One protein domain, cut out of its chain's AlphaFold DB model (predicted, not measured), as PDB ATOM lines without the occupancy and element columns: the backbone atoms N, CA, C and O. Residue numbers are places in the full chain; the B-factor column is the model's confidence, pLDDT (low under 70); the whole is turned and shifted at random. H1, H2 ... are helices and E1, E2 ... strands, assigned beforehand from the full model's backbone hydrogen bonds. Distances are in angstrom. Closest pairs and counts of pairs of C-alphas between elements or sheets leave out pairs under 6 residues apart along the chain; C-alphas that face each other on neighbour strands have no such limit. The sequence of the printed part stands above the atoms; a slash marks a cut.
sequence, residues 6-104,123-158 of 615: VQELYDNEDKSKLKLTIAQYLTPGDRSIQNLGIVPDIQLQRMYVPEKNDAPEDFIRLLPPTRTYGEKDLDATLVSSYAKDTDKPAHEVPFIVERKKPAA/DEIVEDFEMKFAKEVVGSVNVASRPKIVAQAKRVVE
ATOM      1  N   VAL A   6      34.593  67.490  32.825       83.44
ATOM      2  CA  VAL A   6      34.597  67.783  34.257       83.44
ATOM      3  C   VAL A   6      33.509  68.809  34.525       83.44
ATOM      4  O   VAL A   6      33.484  69.878  33.906       83.44
ATOM      5  N   GLN A   7      32.610  68.475  35.445       85.88
ATOM      6  CA  GLN A   7      31.556  69.374  35.894       85.88
ATOM      7  C   GLN A   7      31.821  69.790  37.334       85.88
ATOM      8  O   GLN A   7      32.064  68.938  38.186       85.88
ATOM      9  N   GLU A   8      31.728  71.086  37.599       90.00
ATOM     10  CA  GLU A   8      31.808  71.652  38.939       90.00
ATOM     11  C   GLU A   8      30.438  72.211  39.342       90.00
ATOM     12  O   GLU A   8      29.650  72.657  38.499       90.00
ATOM     13  N   LEU A   9      30.124  72.116  40.632       91.50
ATOM     14  CA  LEU A   9      28.921  72.688  41.223       91.50
ATOM     15  C   LEU A   9      29.320  73.935  42.000       91.50
ATOM     16  O   LEU A   9      30.049  73.839  42.983       91.50
ATOM     17  N   TYR A  10      28.797  75.078  41.582       92.12
ATOM     18  CA  TYR A  10      28.939  76.340  42.291       92.12
ATOM     19  C   TYR A  10      27.681  76.592  43.117       92.12
ATOM     20  O   TYR A  10      26.564  76.500  42.602       92.12
ATOM     21  N   ASP A  11      27.862  76.883  44.401       93.69
ATOM     22  CA  ASP A  11      26.781  77.297  45.289       93.69
ATOM     23  C   ASP A  11      26.463  78.779  45.081       93.69
ATOM     24  O   ASP A  11      27.357  79.625  45.119       93.69
ATOM     25  N   ASN A  12      25.184  79.091  44.889       90.88
ATOM     26  CA  ASN A  12      24.689  80.461  44.873       90.88
ATOM     27  C   ASN A  12      24.208  80.870  46.276       90.88
ATOM     28  O   ASN A  12      23.850  80.029  47.105       90.88
ATOM     29  N   GLU A  13      24.143  82.178  46.537       88.19
ATOM     30  CA  GLU A  13      23.702  82.729  47.831       88.19
ATOM     31  C   GLU A  13      22.270  82.308  48.219       88.19
ATOM     32  O   GLU A  13      21.953  82.169  49.400       88.19
ATOM     33  N   ASP A  14      21.408  82.046  47.232       84.25
ATOM     34  CA  ASP A  14      20.019  81.608  47.413       84.25
ATOM     35  C   ASP A  14      19.866  80.090  47.644       84.25
ATOM     36  O   ASP A  14      18.746  79.577  47.674       84.25
ATOM     37  N   LYS A  15      20.982  79.366  47.833       84.00
ATOM     38  CA  LYS A  15      21.070  77.897  47.948       84.00
ATOM     39  C   LYS A  15      20.720  77.129  46.670       84.00
ATOM     40  O   LYS A  15      20.648  75.898  46.709       84.00
ATOM     41  N   SER A  16      20.519  77.808  45.541       83.50
ATOM     42  CA  SER A  16      20.541  77.137  44.243       83.50
ATOM     43  C   SER A  16      21.978  76.732  43.887       83.50
ATOM     44  O   SER A  16      22.948  77.272  44.421       83.50
ATOM     45  N   LYS A  17      22.128  75.745  42.999       90.75
ATOM     46  CA  LYS A  17      23.437  75.288  42.514       90.75
ATOM     47  C   LYS A  17      23.533  75.493  41.009       90.75
ATOM     48  O   LYS A  17      22.658  75.046  40.267       90.75
ATOM     49  N   LEU A  18      24.620  76.108  40.552       88.88
ATOM     50  CA  LEU A  18      24.999  76.148  39.144       88.88
ATOM     51  C   LEU A  18      25.925  74.966  38.848       88.88
ATOM     52  O   LEU A  18      27.037  74.900  39.365       88.88
ATOM     53  N   LYS A  19      25.485  74.038  37.993       89.75
ATOM     54  CA  LYS A  19      26.343  72.969  37.468       89.75
ATOM     55  C   LYS A  19      26.964  73.422  36.154       89.75
ATOM     56  O   LYS A  19      26.244  73.577  35.169       89.75
ATOM     57  N   LEU A  20      28.277  73.609  36.128       88.00
ATOM     58  CA  LEU A  20      28.995  74.086  34.950       88.00
ATOM     59  C   LEU A  20      30.017  73.048  34.491       88.00
ATOM     60  O   LEU A  20      30.774  72.510  35.294       88.00
ATOM     61  N   THR A  21      30.056  72.777  33.188       84.00
ATOM     62  CA  THR A  21      31.161  72.027  32.583       84.00
ATOM     63  C   THR A  21      32.358  72.962  32.424       84.00
ATOM     64  O   THR A  21      32.276  73.924  31.664       84.00
ATOM     65  N   ILE A  22      33.455  72.685  33.129       87.62
ATOM     66  CA  ILE A  22      34.616  73.590  33.233       87.62
ATOM     67  C   ILE A  22      35.866  73.084  32.510       87.62
ATOM     68  O   ILE A  22      36.756  73.869  32.196       87.62
ATOM     69  N   ALA A  23      35.946  71.782  32.230       84.75
ATOM     70  CA  ALA A  23      37.079  71.186  31.529       84.75
ATOM     71  C   ALA A  23      36.664  69.937  30.745       84.75
ATOM     72  O   ALA A  23      35.602  69.355  30.973       84.75
ATOM     73  N   GLN A  24      37.528  69.513  29.825       80.44
ATOM     74  CA  GLN A  24      37.422  68.230  29.134       80.44
ATOM     75  C   GLN A  24      38.375  67.227  29.779       80.44
ATOM     76  O   GLN A  24      39.484  67.582  30.176       80.44
ATOM     77  N   TYR A  25      37.942  65.974  29.878       79.50
ATOM     78  CA  TYR A  25      38.797  64.879  30.307       79.50
ATOM     79  C   TYR A  25      39.570  64.344  29.100       79.50
ATOM     80  O   TYR A  25      38.976  63.847  28.139       79.50
ATOM     81  N   LEU A  26      40.898  64.441  29.157       82.25
ATOM     82  CA  LEU A  26      41.795  63.867  28.159       82.25
ATOM     83  C   LEU A  26      42.498  62.648  28.760       82.25
ATOM     84  O   LEU A  26      43.043  62.711  29.861       82.25
ATOM     85  N   THR A  27      42.498  61.531  28.034       78.62
ATOM     86  CA  THR A  27      43.320  60.368  28.390       78.62
ATOM     87  C   THR A  27      44.797  60.677  28.119       78.62
ATOM     88  O   THR A  27      45.085  61.577  27.323       78.62
ATOM     89  N   PRO A  28      45.754  59.913  28.686       78.50
ATOM     90  CA  PRO A  28      47.164  60.038  28.320       78.50
ATOM     91  C   PRO A  28      47.366  60.065  26.794       78.50
ATOM     92  O   PRO A  28      46.808  59.231  26.080       78.50
ATOM     93  N   GLY A  29      48.146  61.035  26.305       75.19
ATOM     94  CA  GLY A  29      48.303  61.307  24.868       75.19
ATOM     95  C   GLY A  29      47.297  62.312  24.286       75.19
ATOM     96  O   GLY A  29      47.031  62.255  23.087       75.19
ATOM     97  N   ASP A  30      46.733  63.194  25.120       79.44
ATOM     98  CA  ASP A  30      45.844  64.310  24.745       79.44
ATOM     99  C   ASP A  30      44.613  63.901  23.921       79.44
ATOM    100  O   ASP A  30      44.096  64.661  23.099       79.44
ATOM    101  N   ARG A  31      44.128  62.675  24.134       79.12
ATOM    102  CA  ARG A  31      42.962  62.146  23.428       79.12
ATOM    103  C   ARG A  31      41.695  62.424  24.220       79.12
ATOM    104  O   ARG A  31      41.567  62.017  25.373       79.12
ATOM    105  N   SER A  32      40.728  63.058  23.564       82.12
ATOM    106  CA  SER A  32      39.390  63.224  24.122       82.12
ATOM    107  C   SER A  32      38.554  61.961  23.927       82.12
ATOM    108  O   SER A  32      38.543  61.370  22.845       82.12
ATOM    109  N   ILE A  33      37.818  61.591  24.974       80.12
ATOM    110  CA  ILE A  33      36.784  60.542  24.957       80.12
ATOM    111  C   ILE A  33      35.367  61.129  24.917       80.12
ATOM    112  O   ILE A  33      34.388  60.388  24.912       80.12
ATOM    113  N   GLN A  34      35.239  62.458  24.898       82.94
ATOM    114  CA  GLN A  34      33.952  63.144  24.807       82.94
ATOM    115  C   GLN A  34      33.193  62.685  23.550       82.94
ATOM    116  O   GLN A  34      33.762  62.693  22.459       82.94
ATOM    117  N   ASN A  35      31.925  62.290  23.710       76.44
ATOM    118  CA  ASN A  35      31.029  61.729  22.680       76.44
ATOM    119  C   ASN A  35      31.436  60.389  22.045       76.44
ATOM    120  O   ASN A  35      30.617  59.788  21.353       76.44
ATOM    121  N   LEU A  36      32.660  59.913  22.269       75.38
ATOM    122  CA  LEU A  36      33.182  58.679  21.673       75.38
ATOM    123  C   LEU A  36      33.261  57.532  22.686       75.38
ATOM    124  O   LEU A  36      33.017  56.380  22.347       75.38
ATOM    125  N   GLY A  37      33.596  57.846  23.938       79.12
ATOM    126  CA  GLY A  37      33.978  56.858  24.939       79.12
ATOM    127  C   GLY A  37      35.385  56.298  24.707       79.12
ATOM    128  O   GLY A  37      36.220  56.893  24.022       79.12
ATOM    129  N   ILE A  38      35.659  55.149  25.326       80.44
ATOM    130  CA  ILE A  38      36.912  54.405  25.171       80.44
ATOM    131  C   ILE A  38      36.625  53.199  24.282       80.44
ATOM    132  O   ILE A  38      35.819  52.345  24.644       80.44
ATOM    133  N   VAL A  39      37.307  53.120  23.140       84.62
ATOM    134  CA  VAL A  39      37.284  51.930  22.282       84.62
ATOM    135  C   VAL A  39      38.194  50.870  22.912       84.62
ATOM    136  O   VAL A  39      39.384  51.150  23.099       84.62
ATOM    137  N   PRO A  40      37.682  49.680  23.274       89.00
ATOM    138  CA  PRO A  40      38.507  48.638  23.870       89.00
ATOM    139  C   PRO A  40      39.467  48.039  22.835       89.00
ATOM    140  O   PRO A  40      39.162  47.968  21.648       89.00
ATOM    141  N   ASP A  41      40.623  47.554  23.293       90.44
ATOM    142  CA  ASP A  41      41.559  46.811  22.436       90.44
ATOM    143  C   ASP A  41      40.954  45.498  21.928       90.44
ATOM    144  O   ASP A  41      41.154  45.106  20.776       90.44
ATOM    145  N   ILE A  42      40.212  44.828  22.811       93.44
ATOM    146  CA  ILE A  42      39.460  43.612  22.533       93.44
ATOM    147  C   ILE A  42      38.009  43.893  22.918       93.44
ATOM    148  O   ILE A  42      37.685  43.987  24.100       93.44
ATOM    149  N   GLN A  43      37.146  44.070  21.924       94.00
ATOM    150  CA  GLN A  43      35.719  44.272  22.128       94.00
ATOM    151  C   GLN A  43      35.064  42.932  22.433       94.00
ATOM    152  O   GLN A  43      35.207  41.988  21.664       94.00
ATOM    153  N   LEU A  44      34.320  42.845  23.527       94.38
ATOM    154  CA  LEU A  44      33.473  41.689  23.792       94.38
ATOM    155  C   LEU A  44      32.083  41.953  23.217       94.38
ATOM    156  O   LEU A  44      31.563  43.066  23.333       94.38
ATOM    157  N   GLN A  45      31.497  40.943  22.583       93.69
ATOM    158  CA  GLN A  45      30.141  41.008  22.058       93.69
ATOM    159  C   GLN A  45      29.310  39.906  22.710       93.69
ATOM    160  O   GLN A  45      29.503  38.721  22.449       93.69
ATOM    161  N   ARG A  46      28.372  40.312  23.561       93.50
ATOM    162  CA  ARG A  46      27.432  39.390  24.193       93.50
ATOM    163  C   ARG A  46      26.498  38.808  23.135       93.50
ATOM    164  O   ARG A  46      25.948  39.547  22.320       93.50
ATOM    165  N   MET A  47      26.328  37.493  23.165       95.12
ATOM    166  CA  MET A  47      25.324  36.770  22.398       95.12
ATOM    167  C   MET A  47      24.370  36.051  23.345       95.12
ATOM    168  O   MET A  47      24.788  35.511  24.370       95.12
ATOM    169  N   TYR A  48      23.098  36.012  22.975       94.38
ATOM    170  CA  TYR A  48      22.062  35.306  23.709       94.38
ATOM    171  C   TYR A  48      21.314  34.359  22.774       94.38
ATOM    172  O   TYR A  48      20.845  34.758  21.703       94.38
ATOM    173  N   VAL A  49      21.227  33.096  23.191       94.94
ATOM    174  CA  VAL A  49      20.416  32.057  22.556       94.94
ATOM    175  C   VAL A  49      19.614  31.380  23.668       94.94
ATOM    176  O   VAL A  49      20.216  30.922  24.642       94.94
ATOM    177  N   PRO A  50      18.280  31.331  23.565       93.12
ATOM    178  CA  PRO A  50      17.439  30.749  24.596       93.12
ATOM    179  C   PRO A  50      17.447  29.214  24.501       93.12
ATOM    180  O   PRO A  50      17.717  28.638  23.447       93.12
ATOM    181  N   GLU A  51      17.118  28.526  25.601       91.38
ATOM    182  CA  GLU A  51      17.017  27.053  25.618       91.38
ATOM    183  C   GLU A  51      15.900  26.533  24.694       91.38
ATOM    184  O   GLU A  51      15.964  25.406  24.193       91.38
ATOM    185  N   LYS A  52      14.852  27.343  24.517       92.69
ATOM    186  CA  LYS A  52      13.660  27.098  23.700       92.69
ATOM    187  C   LYS A  52      13.261  28.393  23.000       92.69
ATOM    188  O   LYS A  52      13.814  29.435  23.293       92.69
ATOM    189  N   ASN A  53      12.319  28.317  22.068       93.25
ATOM    190  CA  ASN A  53      11.775  29.479  21.366       93.25
ATOM    191  C   ASN A  53      10.244  29.372  21.327       93.25
ATOM    192  O   ASN A  53       9.634  29.172  20.272       93.25
ATOM    193  N   ASP A  54       9.624  29.366  22.507       92.56
ATOM    194  CA  ASP A  54       8.181  29.187  22.668       92.56
ATOM    195  C   ASP A  54       7.494  30.297  23.477       92.56
ATOM    196  O   ASP A  54       6.256  30.347  23.474       92.56
ATOM    197  N   ALA A  55       8.240  31.250  24.038       92.88
ATOM    198  CA  ALA A  55       7.711  32.389  24.782       92.88
ATOM    199  C   ALA A  55       8.333  33.738  24.344       92.88
ATOM    200  O   ALA A  55       9.384  33.752  23.713       92.88
ATOM    201  N   PRO A  56       7.697  34.891  24.631       91.06
ATOM    202  CA  PRO A  56       8.269  36.211  24.332       91.06
ATOM    203  C   PRO A  56       9.591  36.517  25.034       91.06
ATOM    204  O   PRO A  56      10.337  37.388  24.602       91.06
ATOM    205  N   GLU A  57       9.848  35.841  26.149       89.19
ATOM    206  CA  GLU A  57      11.073  35.983  26.923       89.19
ATOM    207  C   GLU A  57      12.256  35.234  26.259       89.19
ATOM    208  O   GLU A  57      13.414  35.520  26.567       89.19
ATOM    209  N   ASP A  58      11.973  34.345  25.294       91.56
ATOM    210  CA  ASP A  58      12.947  33.585  24.500       91.56
ATOM    211  C   ASP A  58      13.431  34.380  23.269       91.56
ATOM    212  O   ASP A  58      13.198  34.005  22.117       91.56
ATOM    213  N   PHE A  59      14.095  35.513  23.481       88.94
ATOM    214  CA  PHE A  59      14.661  36.284  22.368       88.94
ATOM    215  C   PHE A  59      16.050  35.777  21.964       88.94
ATOM    216  O   PHE A  59      16.717  35.073  22.712       88.94
ATOM    217  N   ILE A  60      16.507  36.154  20.770       94.25
ATOM    218  CA  ILE A  60      17.851  35.848  20.269       94.25
ATOM    219  C   ILE A  60      18.580  37.156  19.995       94.25
ATOM    220  O   ILE A  60      18.000  38.094  19.451       94.25
ATOM    221  N   ARG A  61      19.866  37.199  20.347       94.50
ATOM    222  CA  ARG A  61      20.756  38.330  20.079       94.50
ATOM    223  C   ARG A  61      22.117  37.793  19.649       94.50
ATOM    224  O   ARG A  61      22.878  37.324  20.487       94.50
ATOM    225  N   LEU A  62      22.427  37.822  18.357       95.94
ATOM    226  CA  LEU A  62      23.720  37.415  17.789       95.94
ATOM    227  C   LEU A  62      24.520  38.609  17.269       95.94
ATOM    228  O   LEU A  62      25.705  38.465  16.973       95.94
ATOM    229  N   LEU A  63      23.887  39.774  17.127       93.62
ATOM    230  CA  LEU A  63      24.494  41.016  16.671       93.62
ATOM    231  C   LEU A  63      24.389  42.096  17.759       93.62
ATOM    232  O   LEU A  63      23.475  42.057  18.583       93.62
ATOM    233  N   PRO A  64      25.281  43.102  17.760       89.81
ATOM    234  CA  PRO A  64      25.077  44.281  18.594       89.81
ATOM    235  C   PRO A  64      23.794  45.024  18.171       89.81
ATOM    236  O   PRO A  64      23.418  44.958  16.988       89.81
ATOM    237  N   PRO A  65      23.132  45.755  19.089       88.19
ATOM    238  CA  PRO A  65      22.032  46.661  18.758       88.19
ATOM    239  C   PRO A  65      22.411  47.601  17.605       88.19
ATOM    240  O   PRO A  65      23.532  48.114  17.562       88.19
ATOM    241  N   THR A  66      21.507  47.814  16.646       84.38
ATOM    242  CA  THR A  66      21.749  48.755  15.536       84.38
ATOM    243  C   THR A  66      21.728  50.192  16.034       84.38
ATOM    244  O   THR A  66      22.332  51.077  15.423       84.38
ATOM    245  N   ARG A  67      21.060  50.418  17.167       75.62
ATOM    246  CA  ARG A  67      20.924  51.707  17.830       75.62
ATOM    247  C   ARG A  67      21.356  51.565  19.284       75.62
ATOM    248  O   ARG A  67      20.906  50.680  19.998       75.62
ATOM    249  N   THR A  68      22.239  52.457  19.711       74.06
ATOM    250  CA  THR A  68      22.596  52.665  21.118       74.06
ATOM    251  C   THR A  68      22.484  54.157  21.371       74.06
ATOM    252  O   THR A  68      23.062  54.945  20.622       74.06
ATOM    253  N   TYR A  69      21.692  54.552  22.367       69.19
ATOM    254  CA  TYR A  69      21.522  55.963  22.688       69.19
ATOM    255  C   TYR A  69      22.710  56.447  23.518       69.19
ATOM    256  O   TYR A  69      22.974  55.930  24.604       69.19
ATOM    257  N   GLY A  70      23.446  57.430  23.006       73.94
ATOM    258  CA  GLY A  70      24.592  58.009  23.698       73.94
ATOM    259  C   GLY A  70      24.567  59.532  23.735       73.94
ATOM    260  O   GLY A  70      23.757  60.195  23.097       73.94
ATOM    261  N   GLU A  71      25.532  60.121  24.447       73.38
ATOM    262  CA  GLU A  71      25.699  61.582  24.516       73.38
ATOM    263  C   GLU A  71      25.864  62.228  23.129       73.38
ATOM    264  O   GLU A  71      25.440  63.364  22.923       73.38
ATOM    265  N   LYS A  72      26.441  61.505  22.162       75.19
ATOM    266  CA  LYS A  72      26.606  61.946  20.766       75.19
ATOM    267  C   LYS A  72      25.283  62.173  20.022       75.19
ATOM    268  O   LYS A  72      25.278  62.837  18.986       75.19
ATOM    269  N   ASP A  73      24.195  61.589  20.520       74.62
ATOM    270  CA  ASP A  73      22.877  61.642  19.893       74.62
ATOM    271  C   ASP A  73      22.030  62.813  20.417       74.62
ATOM    272  O   ASP A  73      21.003  63.118  19.819       74.62
ATOM    273  N   LEU A  74      22.500  63.514  21.461       75.12
ATOM    274  CA  LEU A  74      21.866  64.713  22.017       75.12
ATOM    275  C   LEU A  74      22.065  65.941  21.115       75.12
ATOM    276  O   LEU A  74      23.172  66.203  20.637       75.12
ATOM    277  N   ASP A  75      21.032  66.776  20.995       67.88
ATOM    278  CA  ASP A  75      21.064  68.011  20.190       67.88
ATOM    279  C   ASP A  75      22.153  69.001  20.643       67.88
ATOM    280  O   ASP A  75      22.810  69.650  19.828       67.88
ATOM    281  N   ALA A  76      22.366  69.112  21.958       75.62
ATOM    282  CA  ALA A  76      23.341  70.014  22.579       75.62
ATOM    283  C   ALA A  76      24.603  69.272  23.053       75.62
ATOM    284  O   ALA A  76      25.141  69.551  24.128       75.62
ATOM    285  N   THR A  77      25.050  68.286  22.277       76.50
ATOM    286  CA  THR A  77      26.231  67.494  22.614       76.50
ATOM    287  C   THR A  77      27.530  68.305  22.521       76.50
ATOM    288  O   THR A  77      27.711  69.132  21.624       76.50
ATOM    289  N   LEU A  78      28.466  68.078  23.449       77.00
ATOM    290  CA  LEU A  78      29.759  68.769  23.452       77.00
ATOM    291  C   LEU A  78      30.726  68.069  22.501       77.00
ATOM    292  O   LEU A  78      31.093  66.926  22.730       77.00
ATOM    293  N   VAL A  79      31.201  68.765  21.471       77.00
ATOM    294  CA  VAL A  79      32.195  68.221  20.535       77.00
ATOM    295  C   VAL A  79      33.591  68.703  20.928       77.00
ATOM    296  O   VAL A  79      33.791  69.876  21.237       77.00
ATOM    297  N   SER A  80      34.575  67.803  20.915       76.06
ATOM    298  CA  SER A  80      35.983  68.144  21.151       76.06
ATOM    299  C   SER A  80      36.781  68.046  19.856       76.06
ATOM    300  O   SER A  80      36.703  67.041  19.156       76.06
ATOM    301  N   SER A  81      37.617  69.045  19.564       76.88
ATOM    302  CA  SER A  81      38.579  68.995  18.453       76.88
ATOM    303  C   SER A  81      39.682  67.945  18.649       76.88
ATOM    304  O   SER A  81      40.376  67.601  17.697       76.88
ATOM    305  N   TYR A  82      39.849  67.437  19.875       75.81
ATOM    306  CA  TYR A  82      40.796  66.373  20.226       75.81
ATOM    307  C   TYR A  82      40.173  64.970  20.146       75.81
ATOM    308  O   TYR A  82      40.856  63.973  20.390       75.81
ATOM    309  N   ALA A  83      38.876  64.873  19.836       74.00
ATOM    310  CA  ALA A  83      38.195  63.603  19.641       74.00
ATOM    311  C   ALA A  83      38.503  63.075  18.231       74.00
ATOM    312  O   ALA A  83      38.253  63.751  17.233       74.00
ATOM    313  N   LYS A  84      39.057  61.863  18.146       74.00
ATOM    314  CA  LYS A  84      39.283  61.156  16.878       74.00
ATOM    315  C   LYS A  84      38.458  59.878  16.871       74.00
ATOM    316  O   LYS A  84      38.736  58.967  17.649       74.00
ATOM    317  N   ASP A  85      37.477  59.811  15.976       71.12
ATOM    318  CA  ASP A  85      36.593  58.652  15.786       71.12
ATOM    319  C   ASP A  85      37.189  57.629  14.801       71.12
ATOM    320  O   ASP A  85      36.550  57.158  13.864       71.12
ATOM    321  N   THR A  86      38.491  57.373  14.926       78.50
ATOM    322  CA  THR A  86      39.234  56.495  14.005       78.50
ATOM    323  C   THR A  86      39.621  55.168  14.631       78.50
ATOM    324  O   THR A  86      40.045  54.254  13.926       78.50
ATOM    325  N   ASP A  87      39.522  55.068  15.951       78.62
ATOM    326  CA  ASP A  87      39.958  53.890  16.675       78.62
ATOM    327  C   ASP A  87      38.933  52.776  16.530       78.62
ATOM    328  O   ASP A  87      37.731  52.980  16.687       78.62
ATOM    329  N   LYS A  88      39.436  51.577  16.259       87.75
ATOM    330  CA  LYS A  88      38.646  50.354  16.205       87.75
ATOM    331  C   LYS A  88      39.283  49.319  17.121       87.75
ATOM    332  O   LYS A  88      40.509  49.346  17.279       87.75
ATOM    333  N   PRO A  89      38.489  48.406  17.695       91.81
ATOM    334  CA  PRO A  89      39.041  47.263  18.398       91.81
ATOM    335  C   PRO A  89      39.999  46.496  17.485       91.81
ATOM    336  O   PRO A  89      39.727  46.307  16.298       91.81
ATOM    337  N   ALA A  90      41.126  46.041  18.031       94.00
ATOM    338  CA  ALA A  90      42.038  45.170  17.293       94.00
ATOM    339  C   ALA A  90      41.434  43.768  17.124       94.00
ATOM    340  O   ALA A  90      41.700  43.070  16.142       94.00
ATOM    341  N   HIS A  91      40.610  43.365  18.091       94.75
ATOM    342  CA  HIS A  91      39.905  42.098  18.112       94.75
ATOM    343  C   HIS A  91      38.480  42.281  18.637       94.75
ATOM    344  O   HIS A  91      38.227  43.104  19.508       94.75
ATOM    345  N   GLU A  92      37.568  41.453  18.144       94.62
ATOM    346  CA  GLU A  92      36.202  41.304  18.665       94.62
ATOM    347  C   GLU A  92      35.975  39.861  19.127       94.62
ATOM    348  O   GLU A  92      36.306  38.935  18.395       94.62
ATOM    349  N   VAL A  93      35.436  39.615  20.309       96.62
ATOM    350  CA  VAL A  93      35.173  38.263  20.815       96.62
ATOM    351  C   VAL A  93      33.686  38.148  21.118       96.62
ATOM    352  O   VAL A  93      33.243  38.585  22.182       96.62
ATOM    353  N   PRO A  94      32.903  37.583  20.182       95.50
ATOM    354  CA  PRO A  94      31.552  37.145  20.474       95.50
ATOM    355  C   PRO A  94      31.585  35.990  21.474       95.50
ATOM    356  O   PRO A  94      32.375  35.061  21.305       95.50
ATOM    357  N   PHE A  95      30.733  36.041  22.491       95.75
ATOM    358  CA  PHE A  95      30.609  34.983  23.493       95.75
ATOM    359  C   PHE A  95      29.160  34.825  23.941       95.75
ATOM    360  O   PHE A  95      28.384  35.779  23.884       95.75
ATOM    361  N   ILE A  96      28.787  33.625  24.376       93.12
ATOM    362  CA  ILE A  96      27.424  33.352  24.836       93.12
ATOM    363  C   ILE A  96      27.291  33.703  26.310       93.12
ATOM    364  O   ILE A  96      28.072  33.247  27.144       93.12
ATOM    365  N   VAL A  97      26.261  34.481  26.630       90.62
ATOM    366  CA  VAL A  97      25.873  34.769  28.008       90.62
ATOM    367  C   VAL A  97      24.922  33.681  28.497       90.62
ATOM    368  O   VAL A  97      23.829  33.501  27.961       90.62
ATOM    369  N   GLU A  98      25.322  32.972  29.550       76.81
ATOM    370  CA  GLU A  98      24.466  32.011  30.242       76.81
ATOM    371  C   GLU A  98      23.536  32.759  31.212       76.81
ATOM    372  O   GLU A  98      23.963  33.217  32.272       76.81
ATOM    373  N   ARG A  99      22.247  32.896  30.873       65.69
ATOM    374  CA  ARG A  99      21.259  33.433  31.822       65.69
ATOM    375  C   ARG A  99      20.929  32.390  32.886       65.69
ATOM    376  O   ARG A  99      20.469  31.292  32.572       65.69
ATOM    377  N   LYS A 100      21.092  32.751  34.163       57.91
ATOM    378  CA  LYS A 100      20.522  31.969  35.267       57.91
ATOM    379  C   LYS A 100      18.999  32.058  35.193       57.91
ATOM    380  O   LYS A 100      18.435  33.134  35.025       57.91
ATOM    381  N   LYS A 101      18.333  30.913  35.321       50.47
ATOM    382  CA  LYS A 101      16.870  30.826  35.342       50.47
ATOM    383  C   LYS A 101      16.324  31.684  36.498       50.47
ATOM    384  O   LYS A 101      16.809  31.500  37.619       50.47
ATOM    385  N   PRO A 102      15.330  32.566  36.280       48.88
ATOM    386  CA  PRO A 102      14.657  33.235  37.386       48.88
ATOM    387  C   PRO A 102      14.088  32.185  38.347       48.88
ATOM    388  O   PRO A 102      13.592  31.136  37.913       48.88
ATOM    389  N   ALA A 103      14.177  32.436  39.654       41.16
ATOM    390  CA  ALA A 103      13.616  31.539  40.656       41.16
ATOM    391  C   ALA A 103      12.109  31.350  40.406       41.16
ATOM    392  O   ALA A 103      11.375  32.319  40.202       41.16
ATOM    393  N   ALA A 104      11.640  30.098  40.414       35.91
ATOM    394  CA  ALA A 104      10.240  29.775  40.149       35.91
ATOM    395  C   ALA A 104       9.302  30.603  41.051       35.91
ATOM    396  O   ALA A 104       9.372  30.500  42.273       35.91
ATOM    397  N   ASP A 123      27.159  40.623  47.995       54.84
ATOM    398  CA  ASP A 123      28.529  41.146  48.109       54.84
ATOM    399  C   ASP A 123      29.616  40.119  47.667       54.84
ATOM    400  O   ASP A 123      30.780  40.209  48.063       54.84
ATOM    401  N   GLU A 124      29.261  39.101  46.875       67.31
ATOM    402  CA  GLU A 124      30.130  38.024  46.411       67.31
ATOM    403  C   GLU A 124      30.552  38.274  44.958       67.31
ATOM    404  O   GLU A 124      29.744  38.248  44.030       67.31
ATOM    405  N   ILE A 125      31.850  38.495  44.747       76.50
ATOM    406  CA  ILE A 125      32.437  38.608  43.409       76.50
ATOM    407  C   ILE A 125      32.368  37.233  42.733       76.50
ATOM    408  O   ILE A 125      33.177  36.347  43.021       76.50
ATOM    409  N   VAL A 126      31.418  37.061  41.814       80.38
ATOM    410  CA  VAL A 126      31.300  35.860  40.980       80.38
ATOM    411  C   VAL A 126      32.171  36.019  39.737       80.38
ATOM    412  O   VAL A 126      32.042  36.985  38.996       80.38
ATOM    413  N   GLU A 127      33.057  35.054  39.487       86.44
ATOM    414  CA  GLU A 127      33.926  35.080  38.310       86.44
ATOM    415  C   GLU A 127      33.149  34.753  37.014       86.44
ATOM    416  O   GLU A 127      32.847  33.587  36.718       86.44
ATOM    417  N   ASP A 128      32.863  35.790  36.229       88.31
ATOM    418  CA  ASP A 128      32.164  35.733  34.941       88.31
ATOM    419  C   ASP A 128      33.103  35.456  33.742       88.31
ATOM    420  O   ASP A 128      34.294  35.145  33.901       88.31
ATOM    421  N   PHE A 129      32.551  35.472  32.521       92.19
ATOM    422  CA  PHE A 129      33.325  35.242  31.297       92.19
ATOM    423  C   PHE A 129      34.374  36.335  31.103       92.19
ATOM    424  O   PHE A 129      35.532  36.037  30.813       92.19
ATOM    425  N   GLU A 130      33.981  37.591  31.288       92.06
ATOM    426  CA  GLU A 130      34.816  38.769  31.124       92.06
ATOM    427  C   GLU A 130      36.046  38.710  32.041       92.06
ATOM    428  O   GLU A 130      37.174  38.898  31.578       92.06
ATOM    429  N   MET A 131      35.857  38.353  33.315       92.75
ATOM    430  CA  MET A 131      36.929  38.153  34.288       92.75
ATOM    431  C   MET A 131      37.856  36.999  33.898       92.75
ATOM    432  O   MET A 131      39.079  37.160  33.948       92.75
ATOM    433  N   LYS A 132      37.312  35.843  33.493       93.50
ATOM    434  CA  LYS A 132      38.113  34.679  33.059       93.50
ATOM    435  C   LYS A 132      38.941  35.001  31.826       93.50
ATOM    436  O   LYS A 132      40.146  34.750  31.805       93.50
ATOM    437  N   PHE A 133      38.307  35.603  30.824       94.94
ATOM    438  CA  PHE A 133      38.953  36.002  29.583       94.94
ATOM    439  C   PHE A 133      40.053  37.036  29.841       94.94
ATOM    440  O   PHE A 133      41.173  36.877  29.357       94.94
ATOM    441  N   ALA A 134      39.784  38.050  30.671       92.75
ATOM    442  CA  ALA A 134      40.782  39.043  31.055       92.75
ATOM    443  C   ALA A 134      41.975  38.410  31.793       92.75
ATOM    444  O   ALA A 134      43.124  38.703  31.452       92.75
ATOM    445  N   LYS A 135      41.729  37.512  32.759       93.31
ATOM    446  CA  LYS A 135      42.791  36.776  33.469       93.31
ATOM    447  C   LYS A 135      43.644  35.953  32.515       93.31
ATOM    448  O   LYS A 135      44.864  35.934  32.660       93.31
ATOM    449  N   GLU A 136      43.030  35.305  31.534       92.94
ATOM    450  CA  GLU A 136      43.765  34.511  30.559       92.94
ATOM    451  C   GLU A 136      44.595  35.380  29.605       92.94
ATOM    452  O   GLU A 136      45.769  35.092  29.362       92.94
ATOM    453  N   VAL A 137      44.030  36.479  29.100       91.31
ATOM    454  CA  VAL A 137      44.771  37.429  28.262       91.31
ATOM    455  C   VAL A 137      45.960  37.997  29.034       91.31
ATOM    456  O   VAL A 137      47.078  37.953  28.533       91.31
ATOM    457  N   VAL A 138      45.768  38.468  30.267       88.81
ATOM    458  CA  VAL A 138      46.865  39.027  31.073       88.81
ATOM    459  C   VAL A 138      47.881  37.949  31.467       88.81
ATOM    460  O   VAL A 138      49.082  38.193  31.407       88.81
ATOM    461  N   GLY A 139      47.428  36.745  31.823       89.62
ATOM    462  CA  GLY A 139      48.292  35.633  32.226       89.62
ATOM    463  C   GLY A 139      49.075  34.981  31.079       89.62
ATOM    464  O   GLY A 139      50.083  34.323  31.325       89.62
ATOM    465  N   SER A 140      48.642  35.162  29.829       85.06
ATOM    466  CA  SER A 140      49.298  34.596  28.638       85.06
ATOM    467  C   SER A 140      50.383  35.495  28.034       85.06
ATOM    468  O   SER A 140      51.054  35.100  27.077       85.06
ATOM    469  N   VAL A 141      50.572  36.695  28.586       82.88
ATOM    470  CA  VAL A 141      51.382  37.755  27.989       82.88
ATOM    471  C   VAL A 141      52.506  38.171  28.941       82.88
ATOM    472  O   VAL A 141      52.266  38.651  30.040       82.88
ATOM    473  N   ASN A 142      53.758  38.065  28.485       80.25
ATOM    474  CA  ASN A 142      54.958  38.384  29.284       80.25
ATOM    475  C   ASN A 142      55.622  39.711  28.866       80.25
ATOM    476  O   ASN A 142      56.845  39.851  28.881       80.25
ATOM    477  N   VAL A 143      54.829  40.686  28.417       81.94
ATOM    478  CA  VAL A 143      55.309  41.965  27.874       81.94
ATOM    479  C   VAL A 143      54.521  43.135  28.454       81.94
ATOM    480  O   VAL A 143      53.309  43.062  28.602       81.94
ATOM    481  N   ALA A 144      55.208  44.242  28.746       79.75
ATOM    482  CA  ALA A 144      54.608  45.383  29.444       79.75
ATOM    483  C   ALA A 144      53.941  46.427  28.523       79.75
ATOM    484  O   ALA A 144      53.226  47.303  28.996       79.75
ATOM    485  N   SER A 145      54.184  46.389  27.207       86.44
ATOM    486  CA  SER A 145      53.669  47.417  26.288       86.44
ATOM    487  C   SER A 145      52.344  47.004  25.644       86.44
ATOM    488  O   SER A 145      52.309  45.966  24.977       86.44
ATOM    489  N   ARG A 146      51.322  47.870  25.715       85.56
ATOM    490  CA  ARG A 146      49.979  47.665  25.129       85.56
ATOM    491  C   ARG A 146      49.983  47.048  23.716       85.56
ATOM    492  O   ARG A 146      49.361  46.003  23.562       85.56
ATOM    493  N   PRO A 147      50.730  47.552  22.708       87.62
ATOM    494  CA  PRO A 147      50.697  46.958  21.363       87.62
ATOM    495  C   PRO A 147      51.169  45.500  21.317       87.62
ATOM    496  O   PRO A 147      50.637  44.692  20.562       87.62
ATOM    497  N   LYS A 148      52.160  45.141  22.144       87.38
ATOM    498  CA  LYS A 148      52.655  43.761  22.229       87.38
ATOM    499  C   LYS A 148      51.692  42.862  23.003       87.38
ATOM    500  O   LYS A 148      51.581  41.695  22.645       87.38
ATOM    501  N   ILE A 149      50.997  43.401  24.012       87.69
ATOM    502  CA  ILE A 149      49.938  42.679  24.732       87.69
ATOM    503  C   ILE A 149      48.832  42.290  23.754       87.69
ATOM    504  O   ILE A 149      48.526  41.112  23.618       87.69
ATOM    505  N   VAL A 150      48.308  43.259  23.000       90.00
ATOM    506  CA  VAL A 150      47.249  43.027  22.008       90.00
ATOM    507  C   VAL A 150      47.696  42.034  20.931       90.00
ATOM    508  O   VAL A 150      46.980  41.083  20.633       90.00
ATOM    509  N   ALA A 151      48.916  42.182  20.402       89.62
ATOM    510  CA  ALA A 151      49.444  41.257  19.400       89.62
ATOM    511  C   ALA A 151      49.584  39.812  19.920       89.62
ATOM    512  O   ALA A 151      49.311  38.869  19.178       89.62
ATOM    513  N   GLN A 152      49.999  39.620  21.178       90.12
ATOM    514  CA  GLN A 152      50.109  38.287  21.786       90.12
ATOM    515  C   GLN A 152      48.741  37.704  22.171       90.12
ATOM    516  O   GLN A 152      48.542  36.494  22.044       90.12
ATOM    517  N   ALA A 153      47.779  38.554  22.544       91.88
ATOM    518  CA  ALA A 153      46.415  38.148  22.870       91.88
ATOM    519  C   ALA A 153      45.698  37.471  21.692       91.88
ATOM    520  O   ALA A 153      44.802  36.661  21.925       91.88
ATOM    521  N   LYS A 154      46.121  37.721  20.442       92.75
ATOM    522  CA  LYS A 154      45.558  37.106  19.228       92.75
ATOM    523  C   LYS A 154      45.365  35.590  19.352       92.75
ATOM    524  O   LYS A 154      44.321  35.080  18.960       92.75
ATOM    525  N   ARG A 155      46.331  34.866  19.930       92.25
ATOM    526  CA  ARG A 155      46.236  33.402  20.084       92.25
ATOM    527  C   ARG A 155      45.127  32.987  21.057       92.25
ATOM    528  O   ARG A 155      44.430  32.009  20.799       92.25
ATOM    529  N   VAL A 156      44.974  33.718  22.163       95.00
ATOM    530  CA  VAL A 156      43.889  33.498  23.135       95.00
ATOM    531  C   VAL A 156      42.551  33.854  22.495       95.00
ATOM    532  O   VAL A 156      41.636  33.041  22.515       95.00
ATOM    533  N   VAL A 157      42.470  35.012  21.834       95.81
ATOM    534  CA  VAL A 157      41.291  35.477  21.090       95.81
ATOM    535  C   VAL A 157      40.814  34.434  20.077       95.81
ATOM    536  O   VAL A 157      39.642  34.084  20.079       95.81
ATOM    537  N   GLU A 158      41.694  33.916  19.216       96.06
ATOM    538  CA  GLU A 158      41.326  32.931  18.188       96.06
ATOM    539  C   GLU A 158      40.835  31.613  18.795       96.06
ATOM    540  O   GLU A 158      39.852  31.045  18.316       96.06
TER     541      GLU A 158
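Overview. This is residues 6 to 104 and 123 to 158 of the 615 residues of an uncharacterized protein of Deltaproteobacteria bacterium (UniProt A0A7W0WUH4). With little regular structure, this loose model has the parallel strands E3 and E4 with helices H1 and H2 beside them at one end, and the hairpin E1 and E2 at the other. Long loops, residues 25 to 41 and 48 to 90, reach between. The 135 printed residues, in order E1 E2 E3 E4 H1 H2, are mixed in class, 50 in named elements; radius of gyration of the C-alphas 20.7 A, spans 59 by 47 by 34 A.

Arrangement. Look at E3, residues 42 to 47, parallel to E4, residues 91 to 96; N 45 and O 93 are 3.0 A apart. H2, residues 146 to 158, comes closest to E4 at C-alphas 157 and 93, 6.7 A. H1, residues 129 to 139, touches H2 at C-alphas 137 and 153, 5.7 A, a steep tilt of 58 degrees. Every O i to N i+4 pair is within hydrogen-bond range in H1, 7 of 9 in H2. E1, residues 6 to 11, and E2, residues 17 to 24, form an antiparallel hairpin, N 8 to O 20 2.9 A, apart from E3.

Along the chain. Find E1 starting at C-alpha 6 (34.597, 67.783, 34.257); E2 runs 20.6 A. H2, 18.4 A, ends at C-alpha 158 (41.326, 32.931, 18.188).

Size, cuts and confidence. Residues 105 to 122 are not printed; C-alphas 104 and 123 are 23.0 A apart. Links E2 to E3 and E3 to E4 are long. Residues 69, 75, 99 to 104 and 123 to 124 have pLDDT under 70.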